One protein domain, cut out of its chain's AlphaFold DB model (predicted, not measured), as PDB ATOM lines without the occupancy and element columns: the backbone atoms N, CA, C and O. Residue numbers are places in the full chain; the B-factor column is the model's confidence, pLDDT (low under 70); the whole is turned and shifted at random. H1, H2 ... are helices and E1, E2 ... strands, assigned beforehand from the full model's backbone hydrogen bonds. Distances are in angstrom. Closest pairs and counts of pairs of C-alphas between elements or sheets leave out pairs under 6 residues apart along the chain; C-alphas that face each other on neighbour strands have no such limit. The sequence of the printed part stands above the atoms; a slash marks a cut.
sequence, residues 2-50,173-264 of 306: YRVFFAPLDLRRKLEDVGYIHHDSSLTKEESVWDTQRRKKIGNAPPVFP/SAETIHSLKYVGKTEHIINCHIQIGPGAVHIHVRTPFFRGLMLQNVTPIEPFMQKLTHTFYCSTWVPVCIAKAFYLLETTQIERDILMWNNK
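Overview. This is residues 2 to 50 and 173 to 264 of the 306 residues of the protein "Rieske domain-containing protein" of Ciona savignyi (UniProt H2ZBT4). One twisted sheet of five strands has a long helix, H4, packed lengthwise over one face, while the other face is largely bare but for the short H3 near one end. H1 lies near the first residues of H4, and H2, after the long loop of residues 14 to 28, lies off the opposite end of the sheet. The printed part has 141 residues, with named elements in the order H1 E1 H2 H3 E2 E3 E4 E5 H4. The sheet is mixed, in the order E1 E2 E5 E4 E3, and the class is mixed, helices and strands. It is only just compact, close to loose, with a radius of gyration of the C-alphas of 17.0 A and spans of 49 by 35 by 23 A.

Arrangement. H1, residues 2 to 5, touches H4, residues 240 to 262, with H4's residues 240 to 244 alone; the closest C-alphas, of Phe 5 and Cys 241, are 5.3 A apart. E1, residues 9 to 13, is an edge strand, parallel to E2, residues 181 to 191, at 1 degree, with N 13 and O 187 at 2.8 A. H2, residues 29 to 39, is not on the sheet and touches no helix. H3, residues 176 to 179, is on the sheet at a height of 8.9 A, only just over E5, residues 225 to 234, on which 3 of its 4 C-alphas fall. E2 and E5 are antiparallel at 164 degrees, with N 188 and O 228 at 2.8 A. E3, residues 200 to 206, the other edge strand, forms an antiparallel hairpin with E4, residues 211 to 222, with N 203 and O 214 at 2.8 A. E4 and E5 form another, with N 217 and O 229 at 2.8 A. E3, E4 and E5 are a meander, each strand the antiparallel neighbour of the one before; with E2, antiparallel to E5, they make a Greek key. H4, on the face opposite to H3, has a height of 9.0 A over the sheet, lies over E2 and E5, and runs along the strands, at 14 degrees to E2 on the local plane. The closest C-alphas of H4 and E2, of Asn 262 and Asn 191, are 5.1 A apart. Every O i to N i+4 pair is within hydrogen-bond range in H2, and 18 of 19 in H4; H1 and H3 are too short for such a pair.

Along the chain. H1 begins at C-alpha 2, (192.796, 138.723, 200.365). E1 measures 13.0 A, H2 15.5 A, E2 31.3 A, E3 19.4 A, E4 35.0 A, E5 29.7 A and H4 32.0 A. H4 ends at C-alpha 262, (160.273, 146.429, 190.478).

Size, cuts and confidence. The C-alphas farthest apart, of Ser 26 and Ser 179, are 50.9 A apart. Residues 51 to 172 are not printed; C-alphas 50 and 173 are 21.1 A apart across the cut. The link from E1 to H2 is long. Mean pLDDT of the printed part is 89.0; residues 194 to 198 are under 70.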
ATOM      1  N   TYR A   2     192.448 137.325 200.696       85.56
ATOM      2  CA  TYR A   2     192.796 138.723 200.365       85.56
ATOM      3  C   TYR A   2     191.603 139.648 200.041       85.56
ATOM      4  O   TYR A   2     191.470 140.730 200.608       85.56
ATOM      5  N   ARG A   3     190.670 139.195 199.188       82.00
ATOM      6  CA  ARG A   3     189.463 139.967 198.833       82.00
ATOM      7  C   ARG A   3     188.546 140.272 200.017       82.00
ATOM      8  O   ARG A   3     187.847 141.274 199.995       82.00
ATOM      9  N   VAL A   4     188.546 139.431 201.048       80.12
ATOM     10  CA  VAL A   4     187.709 139.614 202.243       80.12
ATOM     11  C   VAL A   4     188.339 140.641 203.181       80.12
ATOM     12  O   VAL A   4     187.647 141.536 203.657       80.12
ATOM     13  N   PHE A   5     189.657 140.587 203.370       85.75
ATOM     14  CA  PHE A   5     190.337 141.396 204.383       85.75
ATOM     15  C   PHE A   5     190.975 142.691 203.862       85.75
ATOM     16  O   PHE A   5     191.117 143.620 204.644       85.75
ATOM     17  N   PHE A   6     191.314 142.795 202.572       85.50
ATOM     18  CA  PHE A   6     192.147 143.907 202.078       85.50
ATOM     19  C   PHE A   6     191.584 144.642 200.858       85.50
ATOM     20  O   PHE A   6     191.674 145.863 200.795       85.50
ATOM     21  N   ALA A   7     190.972 143.946 199.895       90.19
ATOM     22  CA  ALA A   7     190.414 144.620 198.713       90.19
ATOM     23  C   ALA A   7     189.101 145.352 199.050       90.19
ATOM     24  O   ALA A   7     188.324 144.803 199.819       90.19
ATOM     25  N   PRO A   8     188.776 146.520 198.478       92.81
ATOM     26  CA  PRO A   8     187.444 147.106 198.635       92.81
ATOM     27  C   PRO A   8     186.331 146.194 198.093       92.81
ATOM     28  O   PRO A   8     186.568 145.389 197.190       92.81
ATOM     29  N   LEU A   9     185.114 146.323 198.625       94.62
ATOM     30  CA  LEU A   9     183.940 145.686 198.020       94.62
ATOM     31  C   LEU A   9     183.636 146.358 196.666       94.62
ATOM     32  O   LEU A   9     183.555 147.581 196.592       94.62
ATOM     33  N   ASP A  10     183.461 145.571 195.606       94.44
ATOM     34  CA  ASP A  10     182.883 146.013 194.328       94.44
ATOM     35  C   ASP A  10     181.847 144.962 193.930       94.44
ATOM     36  O   ASP A  10     182.199 143.880 193.454       94.44
ATOM     37  N   LEU A  11     180.581 145.246 194.231       95.00
ATOM     38  CA  LEU A  11     179.457 144.379 193.894       95.00
ATOM     39  C   LEU A  11     178.584 145.077 192.858       95.00
ATOM     40  O   LEU A  11     178.154 146.208 193.063       95.00
ATOM     41  N   ARG A  12     178.292 144.390 191.757       95.38
ATOM     42  CA  ARG A  12     177.439 144.921 190.695       95.38
ATOM     43  C   ARG A  12     176.334 143.927 190.405       95.38
ATOM     44  O   ARG A  12     176.616 142.743 190.229       95.38
ATOM     45  N   ARG A  13     175.103 144.418 190.386       93.44
ATOM     46  CA  ARG A  13     173.891 143.676 190.067       93.44
ATOM     47  C   ARG A  13     173.277 144.255 188.811       93.44
ATOM     48  O   ARG A  13     172.981 145.454 188.741       93.44
ATOM     49  N   LYS A  14     173.105 143.396 187.821       91.75
ATOM     50  CA  LYS A  14     172.291 143.689 186.654       91.75
ATOM     51  C   LYS A  14     170.809 143.609 187.019       91.75
ATOM     52  O   LYS A  14     170.449 143.268 188.145       91.75
ATOM     53  N   LEU A  15     169.964 143.944 186.053       87.88
ATOM     54  CA  LEU A  15     168.522 144.007 186.248       87.88
ATOM     55  C   LEU A  15     167.936 142.623 186.579       87.88
ATOM     56  O   LEU A  15     167.061 142.509 187.427       87.88
ATOM     57  N   GLU A  16     168.468 141.580 185.951       88.25
ATOM     58  CA  GLU A  16     168.085 140.179 186.106       88.25
ATOM     59  C   GLU A  16     168.649 139.498 187.361       88.25
ATOM     60  O   GLU A  16     168.229 138.396 187.716       88.25
ATOM     61  N   ASP A  17     169.595 140.138 188.054       89.25
ATOM     62  CA  ASP A  17     170.230 139.542 189.231       89.25
ATOM     63  C   ASP A  17     169.371 139.677 190.495       89.25
ATOM     64  O   ASP A  17     169.501 138.860 191.409       89.25
ATOM     65  N   VAL A  18     168.537 140.723 190.584       87.88
ATOM     66  CA  VAL A  18     167.797 141.071 191.804       87.88
ATOM     67  C   VAL A  18     166.413 141.649 191.514       87.88
ATOM     68  O   VAL A  18     166.193 142.391 190.561       87.88
ATOM     69  N   GLY A  19     165.469 141.370 192.411       83.25
ATOM     70  CA  GLY A  19     164.177 142.050 192.447       83.25
ATOM     71  C   GLY A  19     163.161 141.634 191.383       83.25
ATOM     72  O   GLY A  19     162.166 142.335 191.200       83.25
ATOM     73  N   TYR A  20     163.371 140.507 190.710       85.62
ATOM     74  CA  TYR A  20     162.377 139.871 189.846       85.62
ATOM     75  C   TYR A  20     162.042 138.476 190.366       85.62
ATOM     76  O   TYR A  20     162.899 137.786 190.916       85.62
ATOM     77  N   ILE A  21     160.774 138.087 190.227       81.56
ATOM     78  CA  ILE A  21     160.295 136.763 190.622       81.56
ATOM     79  C   ILE A  21     160.207 135.911 189.360       81.56
ATOM     80  O   ILE A  21     159.416 136.191 188.461       81.56
ATOM     81  N   HIS A  22     161.027 134.869 189.298       81.94
ATOM     82  CA  HIS A  22     161.059 133.947 188.170       81.94
ATOM     83  C   HIS A  22     160.072 132.805 188.429       81.94
ATOM     84  O   HIS A  22     160.383 131.853 189.138       81.94
ATOM     85  N   HIS A  23     158.850 132.951 187.913       75.75
ATOM     86  CA  HIS A  23     157.770 131.973 188.098       75.75
ATOM     87  C   HIS A  23     157.823 130.805 187.109       75.75
ATOM     88  O   HIS A  23     157.304 129.734 187.410       75.75
ATOM     89  N   ASP A  24     158.422 131.018 185.939       81.62
ATOM     90  CA  ASP A  24     158.494 130.040 184.861       81.62
ATOM     91  C   ASP A  24     159.947 129.606 184.664       81.62
ATOM     92  O   ASP A  24     160.786 130.394 184.228       81.62
ATOM     93  N   SER A  25     160.246 128.353 185.009       80.12
ATOM     94  CA  SER A  25     161.584 127.778 184.862       80.12
ATOM     95  C   SER A  25     161.977 127.511 183.406       80.12
ATOM     96  O   SER A  25     163.126 127.154 183.164       80.12
ATOM     97  N   SER A  26     161.044 127.635 182.454       87.19
ATOM     98  CA  SER A  26     161.330 127.502 181.022       87.19
ATOM     99  C   SER A  26     161.893 128.781 180.395       87.19
ATOM    100  O   SER A  26     162.540 128.700 179.354       87.19
ATOM    101  N   LEU A  27     161.697 129.939 181.038       86.50
ATOM    102  CA  LEU A  27     162.238 131.219 180.587       86.50
ATOM    103  C   LEU A  27     163.640 131.455 181.153       86.50
ATOM    104  O   LEU A  27     163.939 131.142 182.310       86.50
ATOM    105  N   THR A  28     164.487 132.104 180.363       90.25
ATOM    106  CA  THR A  28     165.711 132.729 180.875       90.25
ATOM    107  C   THR A  28     165.369 133.861 181.850       90.25
ATOM    108  O   THR A  28     164.246 134.385 181.886       90.25
ATOM    109  N   LYS A  29     166.343 134.279 182.667       88.75
ATOM    110  CA  LYS A  29     166.119 135.377 183.618       88.75
ATOM    111  C   LYS A  29     165.789 136.677 182.890       88.75
ATOM    112  O   LYS A  29     164.915 137.419 183.332       88.75
ATOM    113  N   GLU A  30     166.455 136.923 181.770       88.75
ATOM    114  CA  GLU A  30     166.283 138.089 180.913       88.75
ATOM    115  C   GLU A  30     164.873 138.133 180.304       88.75
ATOM    116  O   GLU A  30     164.213 139.172 180.353       88.75
ATOM    117  N   GLU A  31     164.368 137.002 179.803       89.81
ATOM    118  CA  GLU A  31     162.999 136.898 179.278       89.81
ATOM    119  C   GLU A  31     161.955 137.143 180.371       89.81
ATOM    120  O   GLU A  31     160.988 137.878 180.160       89.81
ATOM    121  N   SER A  32     162.173 136.589 181.565       88.19
ATOM    122  CA  SER A  32     161.299 136.803 182.719       88.19
ATOM    123  C   SER A  32     161.264 138.275 183.162       88.19
ATOM    124  O   SER A  32     160.194 138.802 183.492       88.19
ATOM    125  N   VAL A  33     162.407 138.967 183.129       89.56
ATOM    126  CA  VAL A  33     162.506 140.410 183.399       89.56
ATOM    127  C   VAL A  33     161.738 141.213 182.353       89.56
ATOM    128  O   VAL A  33     160.900 142.042 182.723       89.56
ATOM    129  N   TRP A  34     161.988 140.953 181.066       88.38
ATOM    130  CA  TRP A  34     161.321 141.639 179.958       88.38
ATOM    131  C   TRP A  34     159.803 141.476 180.034       88.38
ATOM    132  O   TRP A  34     159.048 142.448 179.935       88.38
ATOM    133  N   ASP A  35     159.343 140.255 180.281       87.19
ATOM    134  CA  ASP A  35     157.927 139.951 180.372       87.19
ATOM    135  C   ASP A  35     157.269 140.635 181.586       87.19
ATOM    136  O   ASP A  35     156.200 141.243 181.451       87.19
ATOM    137  N   THR A  36     157.946 140.654 182.740       87.06
ATOM    138  CA  THR A  36     157.495 141.401 183.927       87.06
ATOM    139  C   THR A  36     157.392 142.901 183.639       87.06
ATOM    140  O   THR A  36     156.399 143.536 184.001       87.06
ATOM    141  N   GLN A  37     158.389 143.483 182.963       87.38
ATOM    142  CA  GLN A  37     158.386 144.899 182.586       87.38
ATOM    143  C   GLN A  37     157.232 145.234 181.643       87.38
ATOM    144  O   GLN A  37     156.498 146.187 181.897       87.38
ATOM    145  N   ARG A  38     157.027 144.421 180.606       87.31
ATOM    146  CA  ARG A  38     155.961 144.613 179.616       87.31
ATOM    147  C   ARG A  38     154.564 144.545 180.237       87.31
ATOM    148  O   ARG A  38     153.671 145.276 179.816       87.31
ATOM    149  N   ARG A  39     154.357 143.668 181.225       86.00
ATOM    150  CA  ARG A  39     153.068 143.509 181.926       86.00
ATOM    151  C   ARG A  39     152.849 144.541 183.037       86.00
ATOM    152  O   ARG A  39     151.734 144.646 183.558       86.00
ATOM    153  N   LYS A  40     153.888 145.283 183.434       85.56
ATOM    154  CA  LYS A  40     153.830 146.223 184.557       85.56
ATOM    155  C   LYS A  40     152.830 147.339 184.273       85.56
ATOM    156  O   LYS A  40     152.962 148.105 183.325       85.56
ATOM    157  N   LYS A  41     151.858 147.502 185.171       87.75
ATOM    158  CA  LYS A  41     150.972 148.669 185.167       87.75
ATOM    159  C   LYS A  41     151.723 149.858 185.759       87.75
ATOM    160  O   LYS A  41     151.978 149.889 186.963       87.75
ATOM    161  N   ILE A  42     152.058 150.847 184.937       84.88
ATOM    162  CA  ILE A  42     152.791 152.044 185.378       84.88
ATOM    163  C   ILE A  42     151.922 152.924 186.284       84.88
ATOM    164  O   ILE A  42     152.394 153.410 187.313       84.88
ATOM    165  N   GLY A  43     150.643 153.080 185.935       85.75
ATOM    166  CA  GLY A  43     149.723 153.975 186.629       85.75
ATOM    167  C   GLY A  43     149.893 155.427 186.175       85.75
ATOM    168  O   GLY A  43     150.274 155.699 185.038       85.75
ATOM    169  N   ASN A  44     149.597 156.377 187.062       85.94
ATOM    170  CA  ASN A  44     149.624 157.815 186.753       85.94
ATOM    171  C   ASN A  44     150.970 158.442 187.141       85.94
ATOM    172  O   ASN A  44     151.007 159.345 187.985       85.94
ATOM    173  N   ALA A  45     152.065 157.882 186.619       84.38
ATOM    174  CA  ALA A  45     153.423 158.278 186.982       84.38
ATOM    175  C   ALA A  45     153.684 159.774 186.692       84.38
ATOM    176  O   ALA A  45     153.192 160.299 185.691       84.38
ATOM    177  N   PRO A  46     154.442 160.481 187.554       86.31
ATOM    178  CA  PRO A  46     154.978 161.798 187.220       86.31
ATOM    179  C   PRO A  46     155.948 161.709 186.030       86.31
ATOM    180  O   PRO A  46     156.327 160.603 185.632       86.31
ATOM    181  N   PRO A  47     156.426 162.856 185.514       90.38
ATOM    182  CA  PRO A  47     157.522 162.873 184.554       90.38
ATOM    183  C   PRO A  47     158.724 162.026 185.009       90.38
ATOM    184  O   PRO A  47     158.949 161.806 186.207       90.38
ATOM    185  N   VAL A  48     159.478 161.506 184.045       89.19
ATOM    186  CA  VAL A  48     160.453 160.432 184.278       89.19
ATOM    187  C   VAL A  48     161.871 160.904 184.524       89.19
ATOM    188  O   VAL A  48     162.664 160.075 184.934       89.19
ATOM    189  N   PHE A  49     162.192 162.189 184.347       91.62
ATOM    190  CA  PHE A  49     163.516 162.745 184.651       91.62
ATOM    191  C   PHE A  49     163.373 164.055 185.449       91.62
ATOM    192  O   PHE A  49     162.768 164.995 184.934       91.62
ATOM    193  N   PRO A  50     163.862 164.127 186.703       92.50
ATOM    194  CA  PRO A  50     163.878 165.353 187.485       92.50
ATOM    195  C   PRO A  50     165.084 166.211 187.114       92.50
ATOM    196  O   PRO A  50     166.168 165.699 186.844       92.50
ATOM    197  N   SER A 173     179.618 168.993 199.602       90.00
ATOM    198  CA  SER A 173     180.603 167.995 200.035       90.00
ATOM    199  C   SER A 173     180.171 167.408 201.376       90.00
ATOM    200  O   SER A 173     179.632 168.108 202.235       90.00
ATOM    201  N   ALA A 174     180.405 166.116 201.564       86.19
ATOM    202  CA  ALA A 174     180.225 165.452 202.842       86.19
ATOM    203  C   ALA A 174     181.334 165.791 203.854       86.19
ATOM    204  O   ALA A 174     181.147 165.441 205.022       86.19
ATOM    205  N   GLU A 175     182.447 166.413 203.414       83.25
ATOM    206  CA  GLU A 175     183.687 166.827 204.120       83.25
ATOM    207  C   GLU A 175     184.380 165.720 204.936       83.25
ATOM    208  O   GLU A 175     185.549 165.385 204.747       83.25
ATOM    209  N   THR A 176     183.619 165.084 205.817       83.81
ATOM    210  CA  THR A 176     183.943 163.912 206.628       83.81
ATOM    211  C   THR A 176     184.499 162.734 205.832       83.81
ATOM    212  O   THR A 176     185.218 161.921 206.416       83.81
ATOM    213  N   ILE A 177     184.236 162.646 204.523       85.94
ATOM    214  CA  ILE A 177     184.730 161.567 203.658       85.94
ATOM    215  C   ILE A 177     186.256 161.422 203.727       85.94
ATOM    216  O   ILE A 177     186.760 160.304 203.758       85.94
ATOM    217  N   HIS A 178     186.982 162.536 203.866       84.38
ATOM    218  CA  HIS A 178     188.446 162.559 203.937       84.38
ATOM    219  C   HIS A 178     189.006 161.973 205.242       84.38
ATOM    220  O   HIS A 178     190.164 161.570 205.293       84.38
ATOM    221  N   SER A 179     188.184 161.904 206.294       90.50
ATOM    222  CA  SER A 179     188.547 161.319 207.594       90.50
ATOM    223  C   SER A 179     188.155 159.842 207.733       90.50
ATOM    224  O   SER A 179     188.465 159.198 208.737       90.50
ATOM    225  N   LEU A 180     187.448 159.300 206.739       93.69
ATOM    226  CA  LEU A 180     186.936 157.939 206.740       93.69
ATOM    227  C   LEU A 180     187.701 157.093 205.723       93.69
ATOM    228  O   LEU A 180     188.197 157.581 204.711       93.69
ATOM    229  N   LYS A 181     187.766 155.785 205.966       93.81
ATOM    230  CA  LYS A 181     188.308 154.856 204.978       93.81
ATOM    231  C   LYS A 181     187.233 154.379 204.023       93.81
ATOM    232  O   LYS A 181     186.123 154.048 204.440       93.81
ATOM    233  N   TYR A 182     187.606 154.262 202.758       94.25
ATOM    234  CA  TYR A 182     186.780 153.643 201.734       94.25
ATOM    235  C   TYR A 182     186.643 152.133 201.981       94.25
ATOM    236  O   TYR A 182     187.640 151.419 202.090       94.25
ATOM    237  N   VAL A 183     185.404 151.646 202.070       95.44
ATOM    238  CA  VAL A 183     185.096 150.222 202.279       95.44
ATOM    239  C   VAL A 183     184.772 149.541 200.952       95.44
ATOM    240  O   VAL A 183     185.169 148.395 200.722       95.44
ATOM    241  N   GLY A 184     184.060 150.238 200.068       94.75
ATOM    242  CA  GLY A 184     183.659 149.709 198.774       94.75
ATOM    243  C   GLY A 184     182.436 150.397 198.183       94.75
ATOM    244  O   GLY A 184     181.943 151.399 198.709       94.75
ATOM    245  N   LYS A 185     181.934 149.814 197.098       95.12
ATOM    246  CA  LYS A 185     180.735 150.249 196.391       95.12
ATOM    247  C   LYS A 185     179.844 149.076 195.997       95.12
ATOM    248  O   LYS A 185     180.322 147.959 195.777       95.12
ATOM    249  N   THR A 186     178.568 149.382 195.834       96.19
ATOM    250  CA  THR A 186     177.561 148.508 195.239       96.19
ATOM    251  C   THR A 186     176.841 149.268 194.131       96.19
ATOM    252  O   THR A 186     176.616 150.476 194.237       96.19
ATOM    253  N   GLU A 187     176.524 148.582 193.039       95.75
ATOM    254  CA  GLU A 187     175.806 149.138 191.891       95.75
ATOM    255  C   GLU A 187     174.657 148.204 191.511       95.75
ATOM    256  O   GLU A 187     174.875 147.007 191.331       95.75
ATOM    257  N   HIS A 188     173.456 148.752 191.346       94.62
ATOM    258  CA  HIS A 188     172.250 148.011 190.983       94.62
ATOM    259  C   HIS A 188     171.522 148.728 189.849       94.62
ATOM    260  O   HIS A 188     171.286 149.937 189.925       94.62
ATOM    261  N   ILE A 189     171.141 147.987 188.810       92.69
ATOM    262  CA  ILE A 189     170.197 148.469 187.796       92.69
ATOM    263  C   ILE A 189     168.790 148.074 188.236       92.69
ATOM    264  O   ILE A 189     168.526 146.902 188.488       92.69
ATOM    265  N   ILE A 190     167.902 149.057 188.372       90.12
ATOM    266  CA  ILE A 190     166.572 148.880 188.964       90.12
ATOM    267  C   ILE A 190     165.483 149.428 188.044       90.12
ATOM    268  O   ILE A 190     165.698 150.415 187.335       90.12
ATOM    269  N   ASN A 191     164.304 148.806 188.087       88.44
ATOM    270  CA  ASN A 191     163.136 149.190 187.299       88.44
ATOM    271  C   ASN A 191     162.074 149.872 188.175       88.44
ATOM    272  O   ASN A 191     161.081 149.263 188.596       88.44
ATOM    273  N   CYS A 192     162.255 151.156 188.456       84.44
ATOM    274  CA  CYS A 192     161.336 151.915 189.294       84.44
ATOM    275  C   CYS A 192     161.156 153.357 188.816       84.44
ATOM    276  O   CYS A 192     161.946 153.874 188.034       84.44
ATOM    277  N   HIS A 193     160.093 154.027 189.271       80.88
ATOM    278  CA  HIS A 193     159.923 155.466 189.040       80.88
ATOM    279  C   HIS A 193     160.773 156.269 190.034       80.88
ATOM    280  O   HIS A 193     160.937 155.860 191.186       80.88
ATOM    281  N   ILE A 194     161.302 157.416 189.606       65.56
ATOM    282  CA  ILE A 194     162.163 158.264 190.434       65.56
ATOM    283  C   ILE A 194     161.309 158.981 191.483       65.56
ATOM    284  O   ILE A 194     160.660 159.987 191.203       65.56
ATOM    285  N   GLN A 195     161.314 158.467 192.711       57.69
ATOM    286  CA  GLN A 195     160.598 159.077 193.839       57.69
ATOM    287  C   GLN A 195     161.446 159.290 195.096       57.69
ATOM    288  O   GLN A 195     160.897 159.734 196.102       57.69
ATOM    289  N   ILE A 196     162.751 158.994 195.074       52.03
ATOM    290  CA  ILE A 196     163.604 159.063 196.270       52.03
ATOM    291  C   ILE A 196     164.747 160.059 196.047       52.03
ATOM    292  O   ILE A 196     165.862 159.671 195.715       52.03
ATOM    293  N   GLY A 197     164.458 161.344 196.267       55.56
ATOM    294  CA  GLY A 197     165.469 162.387 196.455       55.56
ATOM    295  C   GLY A 197     166.261 162.807 195.203       55.56
ATOM    296  O   GLY A 197     166.247 162.126 194.180       55.56
ATOM    297  N   PRO A 198     166.924 163.978 195.255       60.16
ATOM    298  CA  PRO A 198     167.568 164.615 194.111       60.16
ATOM    299  C   PRO A 198     168.888 163.917 193.782       60.16
ATOM    300  O   PRO A 198     169.950 164.423 194.111       60.16
ATOM    301  N   GLY A 199     168.823 162.722 193.195       81.69
ATOM    302  CA  GLY A 199     169.950 162.005 192.587       81.69
ATOM    303  C   GLY A 199     171.095 161.558 193.513       81.69
ATOM    304  O   GLY A 199     171.820 160.635 193.146       81.69
ATOM    305  N   ALA A 200     171.251 162.158 194.695       89.94
ATOM    306  CA  ALA A 200     172.329 161.969 195.655       89.94
ATOM    307  C   ALA A 200     171.825 162.205 197.093       89.94
ATOM    308  O   ALA A 200     171.110 163.168 197.370       89.94
ATOM    309  N   VAL A 201     172.204 161.322 198.015       90.69
ATOM    310  CA  VAL A 201     171.838 161.349 199.435       90.69
ATOM    311  C   VAL A 201     173.055 160.955 200.267       90.69
ATOM    312  O   VAL A 201     173.713 159.951 199.985       90.69
ATOM    313  N   HIS A 202     173.339 161.731 201.313       92.31
ATOM    314  CA  HIS A 202     174.360 161.415 202.310       92.31
ATOM    315  C   HIS A 202     173.688 160.801 203.536       92.31
ATOM    316  O   HIS A 202     172.896 161.454 204.215       92.31
ATOM    317  N   ILE A 203     174.000 159.541 203.823       92.12
ATOM    318  CA  ILE A 203     173.475 158.817 204.978       92.12
ATOM    319  C   ILE A 203     174.604 158.700 205.998       92.12
ATOM    320  O   ILE A 203     175.581 157.975 205.799       92.12
ATOM    321  N   HIS A 204     174.475 159.438 207.096       93.25
ATOM    322  CA  HIS A 204     175.429 159.389 208.198       93.25
ATOM    323  C   HIS A 204     175.032 158.279 209.170       93.25
ATOM    324  O   HIS A 204     174.013 158.369 209.851       93.25
ATOM    325  N   VAL A 205     175.865 157.249 209.261       91.75
ATOM    326  CA  VAL A 205     175.664 156.116 210.165       91.75
ATOM    327  C   VAL A 205     176.444 156.381 211.446       91.75
ATOM    328  O   VAL A 205     177.669 156.517 211.431       91.75
ATOM    329  N   ARG A 206     175.739 156.464 212.572       92.50
ATOM    330  CA  ARG A 206     176.346 156.565 213.902       92.50
ATOM    331  C   ARG A 206     175.884 155.385 214.735       92.50
ATOM    332  O   ARG A 206     174.701 155.261 215.029       92.50
ATOM    333  N   THR A 207     176.828 154.542 215.120       89.00
ATOM    334  CA  THR A 207     176.599 153.438 216.053       89.00
ATOM    335  C   THR A 207     177.522 153.607 217.262       89.00
ATOM    336  O   THR A 207     178.501 154.357 217.176       89.00
ATOM    337  N   PRO A 208     177.271 152.901 218.379       90.75
ATOM    338  CA  PRO A 208     178.216 152.850 219.494       90.75
ATOM    339  C   PRO A 208     179.601 152.325 219.086       90.75
ATOM    340  O   PRO A 208     180.600 152.673 219.705       90.75
ATOM    341  N   PHE A 209     179.663 151.506 218.031       86.56
ATOM    342  CA  PHE A 209     180.881 150.823 217.602       86.56
ATOM    343  C   PHE A 209     181.623 151.537 216.482       86.56
ATOM    344  O   PHE A 209     182.809 151.318 216.331       86.56
ATOM    345  N   PHE A 210     180.969 152.342 215.649       91.62
ATOM    346  CA  PHE A 210     181.641 153.058 214.570       91.62
ATOM    347  C   PHE A 210     180.800 154.197 214.009       91.62
ATOM    348  O   PHE A 210     179.571 154.234 214.119       91.62
ATOM    349  N   ARG A 211     181.490 155.104 213.319       93.81
ATOM    350  CA  ARG A 211     180.889 156.101 212.433       93.81
ATOM    351  C   ARG A 211     181.116 155.703 210.982       93.81
ATOM    352  O   ARG A 211     182.207 155.235 210.641       93.81
ATOM    353  N   GLY A 212     180.110 155.912 210.145       94.25
ATOM    354  CA  GLY A 212     180.168 155.668 208.713       94.25
ATOM    355  C   GLY A 212     179.417 156.725 207.916       94.25
ATOM    356  O   GLY A 212     178.585 157.465 208.443       94.25
ATOM    357  N   LEU A 213     179.734 156.782 206.631       95.38
ATOM    358  CA  LEU A 213     179.085 157.623 205.639       95.38
ATOM    359  C   LEU A 213     178.758 156.742 204.441       95.38
ATOM    360  O   LEU A 213     179.648 156.120 203.860       95.38
ATOM    361  N   MET A 214     177.484 156.692 204.077       94.31
ATOM    362  CA  MET A 214     177.030 156.039 202.862       94.31
ATOM    363  C   MET A 214     176.517 157.092 201.891       94.31
ATOM    364  O   MET A 214     175.608 157.860 202.199       94.31
ATOM    365  N   LEU A 215     177.121 157.126 200.710       93.81
ATOM    366  CA  LEU A 215     176.708 157.989 199.616       93.81
ATOM    367  C   LEU A 215     175.802 157.183 198.699       93.81
ATOM    368  O   LEU A 215     176.271 156.307 197.968       93.81
ATOM    369  N   GLN A 216     174.509 157.471 198.752       93.75
ATOM    370  CA  GLN A 216     173.518 156.876 197.872       93.75
ATOM    371  C   GLN A 216     173.294 157.785 196.673       93.75
ATOM    372  O   GLN A 216     172.952 158.948 196.833       93.75
ATOM    373  N   ASN A 217     173.446 157.249 195.467       93.50
ATOM    374  CA  ASN A 217     173.179 157.968 194.231       93.50
ATOM    375  C   ASN A 217     172.179 157.189 193.386       93.50
ATOM    376  O   ASN A 217     172.318 155.980 193.224       93.50
ATOM    377  N   VAL A 218     171.197 157.887 192.831       93.00
ATOM    378  CA  VAL A 218     170.139 157.323 191.995       93.00
ATOM    379  C   VAL A 218     170.150 158.080 190.677       93.00
ATOM    380  O   VAL A 218     169.773 159.244 190.618       93.00
ATOM    381  N   THR A 219     170.651 157.444 189.622       93.88
ATOM    382  CA  THR A 219     170.873 158.092 188.323       93.88
ATOM    383  C   THR A 219     169.963 157.488 187.263       93.88
ATOM    384  O   THR A 219     170.101 156.298 186.970       93.88
ATOM    385  N   PRO A 220     169.051 158.272 186.671       93.00
ATOM    386  CA  PRO A 220     168.185 157.793 185.600       93.00
ATOM    387  C   PRO A 220     168.986 157.469 184.342       93.00
ATOM    388  O   PRO A 220     169.748 158.301 183.850       93.00
ATOM    389  N   ILE A 221     168.806 156.260 183.819       92.81
ATOM    390  CA  ILE A 221     169.387 155.844 182.540       92.81
ATOM    391  C   ILE A 221     168.360 156.097 181.435       92.81
ATOM    392  O   ILE A 221     168.624 156.838 180.493       92.81
ATOM    393  N   GLU A 222     167.167 155.540 181.619       90.94
ATOM    394  CA  GLU A 222     166.017 155.581 180.714       90.94
ATOM    395  C   GLU A 222     164.734 155.734 181.539       90.94
ATOM    396  O   GLU A 222     164.790 155.678 182.776       90.94
ATOM    397  N   PRO A 223     163.558 155.922 180.914       89.12
ATOM    398  CA  PRO A 223     162.310 155.881 181.656       89.12
ATOM    399  C   PRO A 223     162.188 154.588 182.467       89.12
ATOM    400  O   PRO A 223     162.315 153.488 181.945       89.12
ATOM    401  N   PHE A 224     161.960 154.737 183.771       86.75
ATOM    402  CA  PHE A 224     161.893 153.656 184.763       86.75
ATOM    403  C   PHE A 224     163.167 152.828 184.975       86.75
ATOM    404  O   PHE A 224     163.214 152.085 185.949       86.75
ATOM    405  N   MET A 225     164.216 152.983 184.166       90.31
ATOM    406  CA  MET A 225     165.497 152.318 184.393       90.31
ATOM    407  C   MET A 225     166.470 153.259 185.095       90.31
ATOM    408  O   MET A 225     166.848 154.312 184.573       90.31
ATOM    409  N   GLN A 226     166.906 152.871 186.286       91.00
ATOM    410  CA  GLN A 226     167.788 153.684 187.113       91.00
ATOM    411  C   GLN A 226     169.000 152.880 187.560       91.00
ATOM    412  O   GLN A 226     168.924 151.677 187.798       91.00
ATOM    413  N   LYS A 227     170.121 153.575 187.723       93.62
ATOM    414  CA  LYS A 227     171.317 153.061 188.381       93.62
ATOM    415  C   LYS A 227     171.344 153.566 189.814       93.62
ATOM    416  O   LYS A 227     171.546 154.761 190.044       93.62
ATOM    417  N   LEU A 228     171.167 152.657 190.761       93.88
ATOM    418  CA  LEU A 228     171.404 152.897 192.177       93.88
ATOM    419  C   LEU A 228     172.865 152.559 192.483       93.88
ATOM    420  O   LEU A 228     173.355 151.487 192.141       93.88
ATOM    421  N   THR A 229     173.590 153.483 193.099       94.50
ATOM    422  CA  THR A 229     174.965 153.260 193.548       94.50
ATOM    423  C   THR A 229     175.080 153.651 195.001       94.50
ATOM    424  O   THR A 229     174.805 154.800 195.350       94.50
ATOM    425  N   HIS A 230     175.554 152.733 195.833       94.88
ATOM    426  CA  HIS A 230     176.004 153.057 197.178       94.88
ATOM    427  C   HIS A 230     177.522 153.033 197.229       94.88
ATOM    428  O   HIS A 230     178.190 152.262 196.540       94.88
ATOM    429  N   THR A 231     178.091 153.928 198.015       95.00
ATOM    430  CA  THR A 231     179.528 153.991 198.272       95.00
ATOM    431  C   THR A 231     179.694 154.185 199.764       95.00
ATOM    432  O   THR A 231     179.148 155.139 200.318       95.00
ATOM    433  N   PHE A 232     180.382 153.255 200.422       95.69
ATOM    434  CA  PHE A 232     180.449 153.222 201.876       95.69
ATOM    435  C   PHE A 232     181.850 153.541 202.387       95.69
ATOM    436  O   PHE A 232     182.854 152.980 201.931       95.69
ATOM    437  N   TYR A 233     181.882 154.425 203.378       95.50
ATOM    438  CA  TYR A 233     183.060 154.835 204.116       95.50
ATOM    439  C   TYR A 233     182.826 154.601 205.605       95.50
ATOM    440  O   TYR A 233     181.719 154.783 206.112       95.50
ATOM    441  N   CYS A 234     183.870 154.208 206.326       95.56
ATOM    442  CA  CYS A 234     183.774 153.876 207.745       95.56
ATOM    443  C   CYS A 234     184.982 154.405 208.524       95.56
ATOM    444  O   CYS A 234     185.997 154.790 207.946       95.56
ATOM    445  N   SER A 235     184.866 154.434 209.849       95.19
ATOM    446  CA  SER A 235     185.949 154.802 210.760       95.19
ATOM    447  C   SER A 235     187.200 153.959 210.481       95.19
ATOM    448  O   SER A 235     187.125 152.741 210.294       95.19
ATOM    449  N   THR A 236     188.365 154.602 210.443       94.25
ATOM    450  CA  THR A 236     189.627 153.995 209.980       94.25
ATOM    451  C   THR A 236     190.065 152.779 210.798       94.25
ATOM    452  O   THR A 236     190.625 151.839 210.231       94.25
ATOM    453  N   TRP A 237     189.736 152.738 212.090       93.31
ATOM    454  CA  TRP A 237     190.102 151.663 213.015       93.31
ATOM    455  C   TRP A 237     189.251 150.384 212.885       93.31
ATOM    456  O   TRP A 237     189.681 149.322 213.322       93.31
ATOM    457  N   VAL A 238     188.070 150.443 212.256       93.69
ATOM    458  CA  VAL A 238     187.149 149.293 212.157       93.69
ATOM    459  C   VAL A 238     187.698 148.251 211.186       93.69
ATOM    460  O   VAL A 238     187.842 148.580 210.016       93.69
ATOM    461  N   PRO A 239     187.962 146.991 211.561       92.56
ATOM    462  CA  PRO A 239     188.488 145.989 210.630       92.56
ATOM    463  C   PRO A 239     187.690 145.887 209.316       92.56
ATOM    464  O   PRO A 239     186.460 145.900 209.317       92.56
ATOM    465  N   VAL A 240     188.384 145.778 208.175       90.62
ATOM    466  CA  VAL A 240     187.758 145.807 206.834       90.62
ATOM    467  C   VAL A 240     186.708 144.705 206.661       90.62
ATOM    468  O   VAL A 240     185.665 144.946 206.058       90.62
ATOM    469  N   CYS A 241     186.950 143.512 207.208       91.88
ATOM    470  CA  CYS A 241     185.987 142.412 207.168       91.88
ATOM    471  C   CYS A 241     184.677 142.753 207.900       91.88
ATOM    472  O   CYS A 241     183.607 142.463 207.374       91.88
ATOM    473  N   ILE A 242     184.751 143.427 209.052       92.69
ATOM    474  CA  ILE A 242     183.580 143.867 209.826       92.69
ATOM    475  C   ILE A 242     182.822 144.953 209.059       92.69
ATOM    476  O   ILE A 242     181.610 144.852 208.881       92.69
ATOM    477  N   ALA A 243     183.538 145.953 208.534       94.12
ATOM    478  CA  ALA A 243     182.928 147.019 207.739       94.12
ATOM    479  C   ALA A 243     182.209 146.473 206.491       94.12
ATOM    480  O   ALA A 243     181.126 146.940 206.145       94.12
ATOM    481  N   LYS A 244     182.777 145.452 205.835       94.56
ATOM    482  CA  LYS A 244     182.126 144.765 204.713       94.56
ATOM    483  C   LYS A 244     180.926 143.939 205.130       94.56
ATOM    484  O   LYS A 244     179.944 143.952 204.403       94.56
ATOM    485  N   ALA A 245     180.997 143.218 206.248       93.88
ATOM    486  CA  ALA A 245     179.864 142.439 206.738       93.88
ATOM    487  C   ALA A 245     178.657 143.353 206.985       93.88
ATOM    488  O   ALA A 245     177.576 143.084 206.469       93.88
ATOM    489  N   PHE A 246     178.874 144.490 207.659       93.75
ATOM    490  CA  PHE A 246     177.856 145.529 207.808       93.75
ATOM    491  C   PHE A 246     177.329 146.005 206.447       93.75
ATOM    492  O   PHE A 246     176.127 145.991 206.204       93.75
ATOM    493  N   TYR A 247     178.225 146.356 205.521       95.19
ATOM    494  CA  TYR A 247     177.812 146.874 204.218       95.19
ATOM    495  C   TYR A 247     177.039 145.847 203.363       95.19
ATOM    496  O   TYR A 247     176.114 146.206 202.635       95.19
ATOM    497  N   LEU A 248     177.363 144.556 203.469       95.50
ATOM    498  CA  LEU A 248     176.630 143.479 202.798       95.50
ATOM    499  C   LEU A 248     175.232 143.262 203.397       95.50
ATOM    500  O   LEU A 248     174.298 142.966 202.649       95.50
ATOM    501  N   LEU A 249     175.063 143.443 204.711       94.31
ATOM    502  CA  LEU A 249     173.743 143.415 205.350       94.31
ATOM    503  C   LEU A 249     172.857 144.551 204.828       94.31
ATOM    504  O   LEU A 249     171.738 144.287 204.393       94.31
ATOM    505  N   GLU A 250     173.383 145.777 204.775       92.69
ATOM    506  CA  GLU A 250     172.693 146.931 204.173       92.69
ATOM    507  C   GLU A 250     172.339 146.664 202.703       92.69
ATOM    508  O   GLU A 250     171.214 146.888 202.261       92.69
ATOM    509  N   THR A 251     173.271 146.079 201.947       94.19
ATOM    510  CA  THR A 251     173.024 145.705 200.547       94.19
ATOM    511  C   THR A 251     171.885 144.694 200.417       94.19
ATOM    512  O   THR A 251     171.060 144.811 199.516       94.19
ATOM    513  N   THR A 252     171.792 143.732 201.336       93.94
ATOM    514  CA  THR A 252     170.702 142.743 201.351       93.94
ATOM    515  C   THR A 252     169.351 143.403 201.630       93.94
ATOM    516  O   THR A 252     168.342 142.995 201.057       93.94
ATOM    517  N   GLN A 253     169.303 144.426 202.490       93.44
ATOM    518  CA  GLN A 253     168.073 145.189 202.733       93.44
ATOM    519  C   GLN A 253     167.636 145.948 201.476       93.44
ATOM    520  O   GLN A 253     166.478 145.853 201.079       93.44
ATOM    521  N   ILE A 254     168.576 146.594 200.787       91.62
ATOM    522  CA  ILE A 254     168.301 147.275 199.519       91.62
ATOM    523  C   ILE A 254     167.794 146.300 198.456       91.62
ATOM    524  O   ILE A 254     166.819 146.596 197.775       91.62
ATOM    525  N   GLU A 255     168.393 145.116 198.327       92.75
ATOM    526  CA  GLU A 255     167.931 144.109 197.363       92.75
ATOM    527  C   GLU A 255     166.490 143.631 197.655       92.75
ATOM    528  O   GLU A 255     165.737 143.353 196.716       92.75
ATOM    529  N   ARG A 256     166.055 143.625 198.925       92.12
ATOM    530  CA  ARG A 256     164.647 143.374 199.299       92.12
ATOM    531  C   ARG A 256     163.722 144.518 198.881       92.12
ATOM    532  O   ARG A 256     162.624 144.253 198.391       92.12
ATOM    533  N   ASP A 257     164.160 145.765 199.013       91.38
ATOM    534  CA  ASP A 257     163.383 146.920 198.554       91.38
ATOM    535  C   ASP A 257     163.275 146.966 197.024       91.38
ATOM    536  O   ASP A 257     162.204 147.266 196.487       91.38
ATOM    537  N   ILE A 258     164.344 146.595 196.309       91.44
ATOM    538  CA  ILE A 258     164.359 146.515 194.841       91.44
ATOM    539  C   ILE A 258     163.278 145.550 194.342       91.44
ATOM    540  O   ILE A 258     162.575 145.877 193.384       91.44
ATOM    541  N   LEU A 259     163.071 144.417 195.023       89.31
ATOM    542  CA  LEU A 259     161.968 143.500 194.717       89.31
ATOM    543  C   LEU A 259     160.613 144.213 194.752       89.31
ATOM    544  O   LEU A 259     159.811 144.068 193.829       89.31
ATOM    545  N   MET A 260     160.357 145.028 195.774       89.75
ATOM    546  CA  MET A 260     159.109 145.788 195.871       89.75
ATOM    547  C   MET A 260     159.022 146.896 194.820       89.75
ATOM    548  O   MET A 260     157.965 147.101 194.224       89.75
ATOM    549  N   TRP A 261     160.114 147.610 194.547       88.69
ATOM    550  CA  TRP A 261     160.137 148.693 193.561       88.69
ATOM    551  C   TRP A 261     159.895 148.203 192.129       88.69
ATOM    552  O   TRP A 261     159.158 148.842 191.366       88.69
ATOM    553  N   ASN A 262     160.456 147.047 191.784       85.69
ATOM    554  CA  ASN A 262     160.273 146.429 190.478       85.69
ATOM    555  C   ASN A 262     158.825 145.957 190.275       85.69
ATOM    556  O   ASN A 262     158.304 146.094 189.166       85.69
ATOM    557  N   ASN A 263     158.140 145.530 191.343       83.94
ATOM    558  CA  ASN A 263     156.813 144.901 191.288       83.94
ATOM    559  C   ASN A 263     155.644 145.794 191.754       83.94
ATOM    560  O   ASN A 263     154.527 145.310 191.923       83.94
ATOM    561  N   LYS A 264     155.855 147.105 191.936       86.88
ATOM    562  CA  LYS A 264     154.790 148.054 192.320       86.88
ATOM    563  C   LYS A 264     154.358 148.982 191.186       86.88
ATOM    564  O   LYS A 264     155.146 149.345 190.313       86.88
TER     565      LYS A 264